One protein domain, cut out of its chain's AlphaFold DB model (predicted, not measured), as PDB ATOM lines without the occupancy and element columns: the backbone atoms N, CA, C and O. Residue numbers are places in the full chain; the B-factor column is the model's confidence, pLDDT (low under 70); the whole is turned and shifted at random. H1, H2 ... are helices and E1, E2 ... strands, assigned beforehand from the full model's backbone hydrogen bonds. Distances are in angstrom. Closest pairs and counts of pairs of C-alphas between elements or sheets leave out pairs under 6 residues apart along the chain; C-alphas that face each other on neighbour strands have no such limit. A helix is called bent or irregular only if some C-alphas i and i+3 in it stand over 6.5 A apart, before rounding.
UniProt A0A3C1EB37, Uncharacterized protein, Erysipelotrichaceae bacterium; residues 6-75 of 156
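What this domain is: This is residues 6 to 75 of the 156 residues of an uncharacterized protein of Erysipelotrichaceae bacterium (UniProt A0A3C1EB37). A strongly twisted sheet of five strands makes the body, with H1 set off from it near the E2 edge and the short H2 grazing the E2, E1, E3 part. The strands E3, E4 and E5 fold back and forth as two hairpins. The printed part has 70 residues, with E1, H1, E2, H2, E3, E4 and E5 along the chain; the mixed sheet has the order E2, E1, E3, E4, E5, and the class is mixed, helices and strands. It is compact, with a radius of gyration of the C-alphas of 11.7 A, and rounded, spanning 29 by 28 by 20 A.

Where its parts are: Find C-alpha 6 at (148.495, 151.195, 186.885), where E1, residues 6 to 8, begins. H1, residues 15 to 24, runs 15.0 A; E2 is residues 29 to 32. H2, residues 35 to 40, is only just irregular: C-alphas 37 and 40 are 6.54 A apart. E3, residues 46 to 50, and E4, residues 60 to 64, measure 13.6 A and 14.1 A. E5, residues 67 to 74, measures 17.2 A, bends by 60 degrees at residue 70 and ends at C-alpha 74, (134.335, 144.443, 187.740).

How they stand to each other: E1 is parallel to E2 (N 7 to O 30, 2.8 A) and to E3 (N 6 to O 46, 2.8 A). E3 and E4 form an antiparallel hairpin, with N 47 and O 63 2.9 A apart, within hydrogen-bond range; so do E4 and E5, with N 62 and O 72 at 2.8 A. These three strands are a meander, each the antiparallel neighbour of the one before. E1, H1, E2 is a strand-helix-strand unit, two parallel neighbour strands with a helix between, and E2, H2, E3 is a split one, with E1 between its strands; both crossovers are right-handed. H1 is not on the sheet; its closest C-alphas to E2 are those of Cys 21 and Ile 29, 7.4 A apart. H2 only grazes the sheet, with residues 35 to 38. Of O i to N i+4 pairs, 5 of 6 are within range in H1 and 0 of 2 in H2, which has 2 of 3 O i to N i+3 pairs.

The domain as a whole: The farthest C-alphas, those of Lys 40 and Lys 57, are 30.3 A apart. The printed part has no cut and no long link. Mean pLDDT of the printed part is 82.6; look for values under 70 at residues 15, 56 to 58 and 75.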
ATOM      1  N   TYR A   6     148.501 150.501 188.161       91.44
ATOM      2  CA  TYR A   6     148.495 151.195 186.885       91.44
ATOM      3  C   TYR A   6     147.048 151.335 186.435       91.44
ATOM      4  O   TYR A   6     146.386 150.332 186.192       91.44
ATOM      5  N   ILE A   7     146.534 152.557 186.369       90.06
ATOM      6  CA  ILE A   7     145.132 152.836 186.052       90.06
ATOM      7  C   ILE A   7     145.069 153.590 184.732       90.06
ATOM      8  O   ILE A   7     145.756 154.597 184.549       90.06
ATOM      9  N   GLN A   8     144.229 153.120 183.817       89.62
ATOM     10  CA  GLN A   8     144.000 153.816 182.560       89.62
ATOM     11  C   GLN A   8     143.378 155.189 182.823       89.62
ATOM     12  O   GLN A   8     142.410 155.311 183.578       89.62
ATOM     13  N   LYS A   9     143.905 156.232 182.177       86.75
ATOM     14  CA  LYS A   9     143.473 157.618 182.410       86.75
ATOM     15  C   LYS A   9     141.965 157.841 182.219       86.75
ATOM     16  O   LYS A   9     141.393 158.653 182.929       86.75
ATOM     17  N   SER A  10     141.294 157.091 181.343       83.56
ATOM     18  CA  SER A  10     139.834 157.189 181.143       83.56
ATOM     19  C   SER A  10     138.998 156.852 182.389       83.56
ATOM     20  O   SER A  10     137.811 157.175 182.447       83.56
ATOM     21  N   LEU A  11     139.597 156.203 183.391       83.56
ATOM     22  CA  LEU A  11     138.937 155.822 184.637       83.56
ATOM     23  C   LEU A  11     139.025 156.903 185.724       83.56
ATOM     24  O   LEU A  11     138.374 156.754 186.756       83.56
ATOM     25  N   THR A  12     139.784 157.988 185.521       83.00
ATOM     26  CA  THR A  12     139.969 159.031 186.551       83.00
ATOM     27  C   THR A  12     138.706 159.832 186.839       83.00
ATOM     28  O   THR A  12     138.542 160.337 187.948       83.00
ATOM     29  N   ASP A  13     137.806 159.924 185.862       77.06
ATOM     30  CA  ASP A  13     136.567 160.701 185.967       77.06
ATOM     31  C   ASP A  13     135.466 159.960 186.744       77.06
ATOM     32  O   ASP A  13     134.396 160.510 187.017       77.06
ATOM     33  N   LEU A  14     135.707 158.699 187.119       75.81
ATOM     34  CA  LEU A  14     134.751 157.898 187.871       75.81
ATOM     35  C   LEU A  14     134.744 158.300 189.358       75.81
ATOM     36  O   LEU A  14     135.808 158.414 189.971       75.81
ATOM     37  N   PRO A  15     133.567 158.440 189.999       69.50
ATOM     38  CA  PRO A  15     133.468 158.716 191.435       69.50
ATOM     39  C   PRO A  15     134.271 157.730 192.297       69.50
ATOM     40  O   PRO A  15     134.877 158.108 193.303       69.50
ATOM     41  N   GLU A  16     134.300 156.465 191.882       78.19
ATOM     42  CA  GLU A  16     135.000 155.361 192.531       78.19
ATOM     43  C   GLU A  16     136.522 155.543 192.525       78.19
ATOM     44  O   GLU A  16     137.182 155.065 193.449       78.19
ATOM     45  N   TYR A  17     137.079 156.277 191.553       79.12
ATOM     46  CA  TYR A  17     138.514 156.557 191.469       79.12
ATOM     47  C   TYR A  17     138.997 157.334 192.694       79.12
ATOM     48  O   TYR A  17     139.956 156.931 193.346       79.12
ATOM     49  N   SER A  18     138.271 158.380 193.098       77.62
ATOM     50  CA  SER A  18     138.618 159.173 194.287       77.62
ATOM     51  C   SER A  18     138.645 158.337 195.578       77.62
ATOM     52  O   SER A  18     139.546 158.477 196.409       77.62
ATOM     53  N   MET A  19     137.691 157.410 195.723       82.12
ATOM     54  CA  MET A  19     137.606 156.488 196.859       82.12
ATOM     55  C   MET A  19     138.692 155.408 196.802       82.12
ATOM     56  O   MET A  19     139.181 154.950 197.834       82.12
ATOM     57  N   PHE A  20     139.070 154.981 195.603       83.62
ATOM     58  CA  PHE A  20     140.175 154.061 195.403       83.62
ATOM     59  C   PHE A  20     141.510 154.721 195.779       83.62
ATOM     60  O   PHE A  20     142.269 154.156 196.570       83.62
ATOM     61  N   CYS A  21     141.751 155.951 195.312       84.31
ATOM     62  CA  CYS A  21     142.931 156.742 195.654       84.31
ATOM     63  C   CYS A  21     143.086 156.943 197.163       84.31
ATOM     64  O   CYS A  21     144.195 156.816 197.677       84.31
ATOM     65  N   SER A  22     141.994 157.204 197.889       82.75
ATOM     66  CA  SER A  22     142.058 157.399 199.344       82.75
ATOM     67  C   SER A  22     142.396 156.119 200.116       82.75
ATOM     68  O   SER A  22     143.056 156.191 201.149       82.75
ATOM     69  N   LYS A  23     141.989 154.943 199.617       85.94
ATOM     70  CA  LYS A  23     142.303 153.643 200.237       85.94
ATOM     71  C   LYS A  23     143.727 153.180 199.962       85.94
ATOM     72  O   LYS A  23     144.355 152.575 200.826       85.94
ATOM     73  N   VAL A  24     144.196 153.395 198.739       85.06
ATOM     74  CA  VAL A  24     145.459 152.836 198.242       85.06
ATOM     75  C   VAL A  24     146.633 153.798 198.434       85.06
ATOM     76  O   VAL A  24     147.770 153.346 198.562       85.06
ATOM     77  N   GLY A  25     146.370 155.102 198.518       86.00
ATOM     78  CA  GLY A  25     147.390 156.147 198.540       86.00
ATOM     79  C   GLY A  25     147.804 156.541 197.123       86.00
ATOM     80  O   GLY A  25     148.103 155.685 196.287       86.00
ATOM     81  N   LEU A  26     147.817 157.849 196.853       85.44
ATOM     82  CA  LEU A  26     148.170 158.418 195.546       85.44
ATOM     83  C   LEU A  26     149.587 158.033 195.107       85.44
ATOM     84  O   LEU A  26     149.840 157.890 193.918       85.44
ATOM     85  N   GLU A  27     150.498 157.811 196.053       86.94
ATOM     86  CA  GLU A  27     151.885 157.433 195.781       86.94
ATOM     87  C   GLU A  27     152.042 156.027 195.185       86.94
ATOM     88  O   GLU A  27     153.091 155.706 194.632       86.94
ATOM     89  N   ASN A  28     151.006 155.190 195.294       87.94
ATOM     90  CA  ASN A  28     150.997 153.828 194.763       87.94
ATOM     91  C   ASN A  28     150.229 153.730 193.433       87.94
ATOM     92  O   ASN A  28     150.071 152.626 192.910       87.94
ATOM     93  N   ILE A  29     149.731 154.851 192.898       89.19
ATOM     94  CA  ILE A  29     148.916 154.905 191.681       89.19
ATOM     95  C   ILE A  29     149.707 155.569 190.556       89.19
ATOM     96  O   ILE A  29     150.220 156.676 190.696       89.19
ATOM     97  N   HIS A  30     149.756 154.899 189.411       90.56
ATOM     98  CA  HIS A  30     150.346 155.387 188.176       90.56
ATOM     99  C   HIS A  30     149.272 155.427 187.095       90.56
ATOM    100  O   HIS A  30     148.588 154.437 186.853       90.56
ATOM    101  N   LEU A  31     149.115 156.575 186.447       90.88
ATOM    102  CA  LEU A  31     148.211 156.702 185.312       90.88
ATOM    103  C   LEU A  31     148.954 156.356 184.029       90.88
ATOM    104  O   LEU A  31     150.088 156.798 183.848       90.88
ATOM    105  N   TYR A  32     148.305 155.597 183.153       91.12
ATOM    106  CA  TYR A  32     148.815 155.322 181.815       91.12
ATOM    107  C   TYR A  32     147.790 155.706 180.747       91.12
ATOM    108  O   TYR A  32     146.575 155.642 180.972       91.12
ATOM    109  N   GLU A  33     148.294 156.131 179.592       86.50
ATOM    110  CA  GLU A  33     147.486 156.444 178.407       86.50
ATOM    111  C   GLU A  33     147.706 155.402 177.311       86.50
ATOM    112  O   GLU A  33     146.739 154.959 176.691       86.50
ATOM    113  N   ASP A  34     148.953 154.963 177.121       85.69
ATOM    114  CA  ASP A  34     149.321 153.936 176.149       85.69
ATOM    115  C   ASP A  34     149.687 152.636 176.890       85.69
ATOM    116  O   ASP A  34     150.431 152.673 177.874       85.69
ATOM    117  N   PRO A  35     149.214 151.458 176.443       81.88
ATOM    118  CA  PRO A  35     149.685 150.170 176.951       81.88
ATOM    119  C   PRO A  35     151.214 150.014 176.996       81.88
ATOM    120  O   PRO A  35     151.720 149.275 177.839       81.88
ATOM    121  N   LYS A  36     151.968 150.715 176.139       85.62
ATOM    122  CA  LYS A  36     153.443 150.734 176.162       85.62
ATOM    123  C   LYS A  36     154.028 151.324 177.444       85.62
ATOM    124  O   LYS A  36     155.138 150.968 177.832       85.62
ATOM    125  N   ASP A  37     153.284 152.167 178.154       83.00
ATOM    126  CA  ASP A  37     153.718 152.712 179.446       83.00
ATOM    127  C   ASP A  37     153.850 151.611 180.520       83.00
ATOM    128  O   ASP A  37     154.578 151.777 181.505       83.00
ATOM    129  N   LEU A  38     153.188 150.465 180.312       85.12
ATOM    130  CA  LEU A  38     153.217 149.302 181.202       85.12
ATOM    131  C   LEU A  38     154.501 148.472 181.071       85.12
ATOM    132  O   LEU A  38     154.744 147.614 181.916       85.12
ATOM    133  N   GLU A  39     155.364 148.731 180.082       82.62
ATOM    134  CA  GLU A  39     156.653 148.029 179.929       82.62
ATOM    135  C   GLU A  39     157.580 148.217 181.144       82.62
ATOM    136  O   GLU A  39     158.484 147.417 181.379       82.62
ATOM    137  N   LYS A  40     157.346 149.269 181.938       78.44
ATOM    138  CA  LYS A  40     158.095 149.580 183.165       78.44
ATOM    139  C   LYS A  40     157.484 148.963 184.431       78.44
ATOM    140  O   LYS A  40     158.030 149.183 185.514       78.44
ATOM    141  N   ALA A  41     156.348 148.274 184.320       82.00
ATOM    142  CA  ALA A  41     155.651 147.676 185.452       82.00
ATOM    143  C   ALA A  41     156.313 146.358 185.881       82.00
ATOM    144  O   ALA A  41     156.745 145.556 185.051       82.00
ATOM    145  N   ASP A  42     156.380 146.125 187.188       84.38
ATOM    146  CA  ASP A  42     156.854 144.864 187.754       84.38
ATOM    147  C   ASP A  42     155.753 143.792 187.665       84.38
ATOM    148  O   ASP A  42     154.557 144.083 187.647       84.38
ATOM    149  N   GLY A  43     156.127 142.514 187.676       80.56
ATOM    150  CA  GLY A  43     155.192 141.389 187.598       80.56
ATOM    151  C   GLY A  43     154.151 141.361 188.730       80.56
ATOM    152  O   GLY A  43     153.081 140.765 188.581       80.56
ATOM    153  N   GLN A  44     154.433 141.990 189.871       84.00
ATOM    154  CA  GLN A  44     153.500 142.080 191.003       84.00
ATOM    155  C   GLN A  44     152.524 143.263 190.911       84.00
ATOM    156  O   GLN A  44     151.602 143.344 191.730       84.00
ATOM    157  N   ASP A  45     152.708 144.151 189.936       89.06
ATOM    158  CA  ASP A  45     151.874 145.333 189.767       89.06
ATOM    159  C   ASP A  45     150.513 144.968 189.171       89.06
ATOM    160  O   ASP A  45     150.355 143.981 188.440       89.06
ATOM    161  N   ILE A  46     149.502 145.748 189.549       90.00
ATOM    162  CA  ILE A  46     148.117 145.541 189.132       90.00
ATOM    163  C   ILE A  46     147.778 146.586 188.081       90.00
ATOM    164  O   ILE A  46     147.898 147.781 188.340       90.00
ATOM    165  N   VAL A  47     147.314 146.136 186.925       90.44
ATOM    166  CA  VAL A  47     146.801 146.996 185.860       90.44
ATOM    167  C   VAL A  47     145.284 147.019 185.954       90.44
ATOM    168  O   VAL A  47     144.675 145.976 186.182       90.44
ATOM    169  N   VAL A  48     144.684 148.197 185.808       89.56
ATOM    170  CA  VAL A  48     143.238 148.425 185.767       89.56
ATOM    171  C   VAL A  48     142.914 149.165 184.473       89.56
ATOM    172  O   VAL A  48     143.340 150.307 184.281       89.56
ATOM    173  N   CYS A  49     142.151 148.511 183.606       88.00
ATOM    174  CA  CYS A  49     141.779 148.994 182.283       88.00
ATOM    175  C   CYS A  49     140.268 149.170 182.141       88.00
ATOM    176  O   CYS A  49     139.455 148.543 182.827       88.00
ATOM    177  N   ASP A  50     139.920 150.064 181.228       85.25
ATOM    178  CA  ASP A  50     138.565 150.359 180.810       85.25
ATOM    179  C   ASP A  50     138.196 149.494 179.607       85.25
ATOM    180  O   ASP A  50     138.634 149.733 178.485       85.25
ATOM    181  N   ASP A  51     137.363 148.490 179.853       83.69
ATOM    182  CA  ASP A  51     136.893 147.553 178.836       83.69
ATOM    183  C   ASP A  51     135.436 147.837 178.438       83.69
ATOM    184  O   ASP A  51     134.763 146.964 177.882       83.69
ATOM    185  N   ARG A  52     134.892 149.029 178.734       77.12
ATOM    186  CA  ARG A  52     133.479 149.361 178.457       77.12
ATOM    187  C   ARG A  52     133.094 149.208 176.985       77.12
ATOM    188  O   ARG A  52     131.952 148.839 176.720       77.12
ATOM    189  N   GLU A  53     134.021 149.448 176.057       75.44
ATOM    190  CA  GLU A  53     133.779 149.277 174.617       75.44
ATOM    191  C   GLU A  53     133.481 147.817 174.245       75.44
ATOM    192  O   GLU A  53     132.567 147.547 173.465       75.44
ATOM    193  N   TRP A  54     134.204 146.863 174.839       75.44
ATOM    194  CA  TRP A  54     134.059 145.436 174.534       75.44
ATOM    195  C   TRP A  54     133.096 144.710 175.481       75.44
ATOM    196  O   TRP A  54     132.434 143.749 175.087       75.44
ATOM    197  N   PHE A  55     132.984 145.168 176.731       72.19
ATOM    198  CA  PHE A  55     132.163 144.560 177.777       72.19
ATOM    199  C   PHE A  55     131.336 145.613 178.536       72.19
ATOM    200  O   PHE A  55     131.616 145.902 179.700       72.19
ATOM    201  N   PRO A  56     130.227 146.113 177.956       65.50
ATOM    202  CA  PRO A  56     129.456 147.230 178.521       65.50
ATOM    203  C   PRO A  56     128.947 147.004 179.955       65.50
ATOM    204  O   PRO A  56     128.819 147.943 180.736       65.50
ATOM    205  N   LYS A  57     128.654 145.743 180.316       60.66
ATOM    206  CA  LYS A  57     128.116 145.342 181.634       60.66
ATOM    207  C   LYS A  57     129.192 145.085 182.704       60.66
ATOM    208  O   LYS A  57     128.881 145.050 183.896       60.66
ATOM    209  N   LEU A  58     130.434 144.843 182.284       63.97
ATOM    210  CA  LEU A  58     131.568 144.427 183.121       63.97
ATOM    211  C   LEU A  58     132.757 145.389 182.964       63.97
ATOM    212  O   LEU A  58     133.892 144.982 183.157       63.97
ATOM    213  N   GLY A  59     132.495 146.626 182.543       73.69
ATOM    214  CA  GLY A  59     133.411 147.471 181.776       73.69
ATOM    215  C   GLY A  59     134.684 147.974 182.455       73.69
ATOM    216  O   GLY A  59     135.332 148.854 181.911       73.69
ATOM    217  N   ILE A  60     135.073 147.449 183.612       83.00
ATOM    218  CA  ILE A  60     136.400 147.686 184.180       83.00
ATOM    219  C   ILE A  60     137.016 146.327 184.443       83.00
ATOM    220  O   ILE A  60     136.389 145.460 185.049       83.00
ATOM    221  N   SER A  61     138.256 146.136 184.035       86.00
ATOM    222  CA  SER A  61     138.992 144.917 184.327       86.00
ATOM    223  C   SER A  61     140.292 145.233 185.043       86.00
ATOM    224  O   SER A  61     140.825 146.336 184.957       86.00
ATOM    225  N   GLY A  62     140.773 144.269 185.817       88.44
ATOM    226  CA  GLY A  62     142.061 144.361 186.471       88.44
ATOM    227  C   GLY A  62     142.783 143.027 186.475       88.44
ATOM    228  O   GLY A  62     142.173 141.975 186.663       88.44
ATOM    229  N   TYR A  63     144.091 143.066 186.269       88.56
ATOM    230  CA  TYR A  63     144.941 141.878 186.226       88.56
ATOM    231  C   TYR A  63     146.320 142.182 186.807       88.56
ATOM    232  O   TYR A  63     146.705 143.339 186.974       88.56
ATOM    233  N   ARG A  64     147.072 141.133 187.151       89.50
ATOM    234  CA  ARG A  64     148.477 141.276 187.561       89.50
ATOM    235  C   ARG A  64     149.380 141.165 186.351       89.50
ATOM    236  O   ARG A  64     149.173 140.271 185.534       89.50
ATOM    237  N   MET A  65     150.436 141.966 186.292       86.81
ATOM    238  CA  MET A  65     151.336 141.957 185.136       86.81
ATOM    239  C   MET A  65     152.048 140.605 184.934       86.81
ATOM    240  O   MET A  65     152.284 140.186 183.807       86.81
ATOM    241  N   SER A  66     152.307 139.859 186.014       84.38
ATOM    242  CA  SER A  66     152.837 138.483 185.956       84.38
ATOM    243  C   SER A  66     151.856 137.450 185.395       84.38
ATOM    244  O   SER A  66     152.290 136.404 184.922       84.38
ATOM    245  N   HIS A  67     150.550 137.713 185.466       87.00
ATOM    246  CA  HIS A  67     149.487 136.785 185.072       87.00
ATOM    247  C   HIS A  67     148.396 137.539 184.291       87.00
ATOM    248  O   HIS A  67     147.268 137.669 184.767       87.00
ATOM    249  N   PRO A  68     148.694 138.035 183.075       79.56
ATOM    250  CA  PRO A  68     147.766 138.874 182.310       79.56
ATOM    251  C   PRO A  68     146.515 138.128 181.831       79.56
ATOM    252  O   PRO A  68     145.535 138.747 181.431       79.56
ATOM    253  N   LYS A  69     146.526 136.789 181.875       84.44
ATOM    254  CA  LYS A  69     145.362 135.953 181.552       84.44
ATOM    255  C   LYS A  69     144.350 135.876 182.699       84.44
ATOM    256  O   LYS A  69     143.176 135.617 182.442       84.44
ATOM    257  N   ASP A  70     144.779 136.145 183.931       86.00
ATOM    258  CA  ASP A  70     143.940 136.072 185.129       86.00
ATOM    259  C   ASP A  70     143.237 137.414 185.353       86.00
ATOM    260  O   ASP A  70     143.534 138.174 186.279       86.00
ATOM    261  N   VAL A  71     142.314 137.724 184.442       83.88
ATOM    262  CA  VAL A  71     141.580 138.989 184.429       83.88
ATOM    263  C   VAL A  71     140.393 138.925 185.384       83.88
ATOM    264  O   VAL A  71     139.463 138.137 185.203       83.88
ATOM    265  N   ILE A  72     140.378 139.816 186.371       82.38
ATOM    266  CA  ILE A  72     139.222 140.067 187.228       82.38
ATOM    267  C   ILE A  72     138.402 141.171 186.572       82.38
ATOM    268  O   ILE A  72     138.895 142.275 186.359       82.38
ATOM    269  N   ARG A  73     137.142 140.886 186.244       80.69
ATOM    270  CA  ARG A  73     136.228 141.878 185.668       80.69
ATOM    271  C   ARG A  73     135.292 142.409 186.739       80.69
ATOM    272  O   ARG A  73     134.672 141.637 187.469       80.69
ATOM    273  N   PHE A  74     135.179 143.722 186.807       72.12
ATOM    274  CA  PHE A  74     134.335 144.443 187.740       72.12
ATOM    275  C   PHE A  74     133.100 144.940 187.006       72.12
ATOM    276  O   PHE A  74     133.180 145.506 185.918       72.12
ATOM    277  N   SER A  75     131.928 144.739 187.601       65.06
ATOM    278  CA  SER A  75     130.719 145.296 187.013       65.06
ATOM    279  C   SER A  75     130.733 146.818 187.122       65.06
ATOM    280  O   SER A  75     130.794 147.369 188.217       65.06
TER     281      SER A  75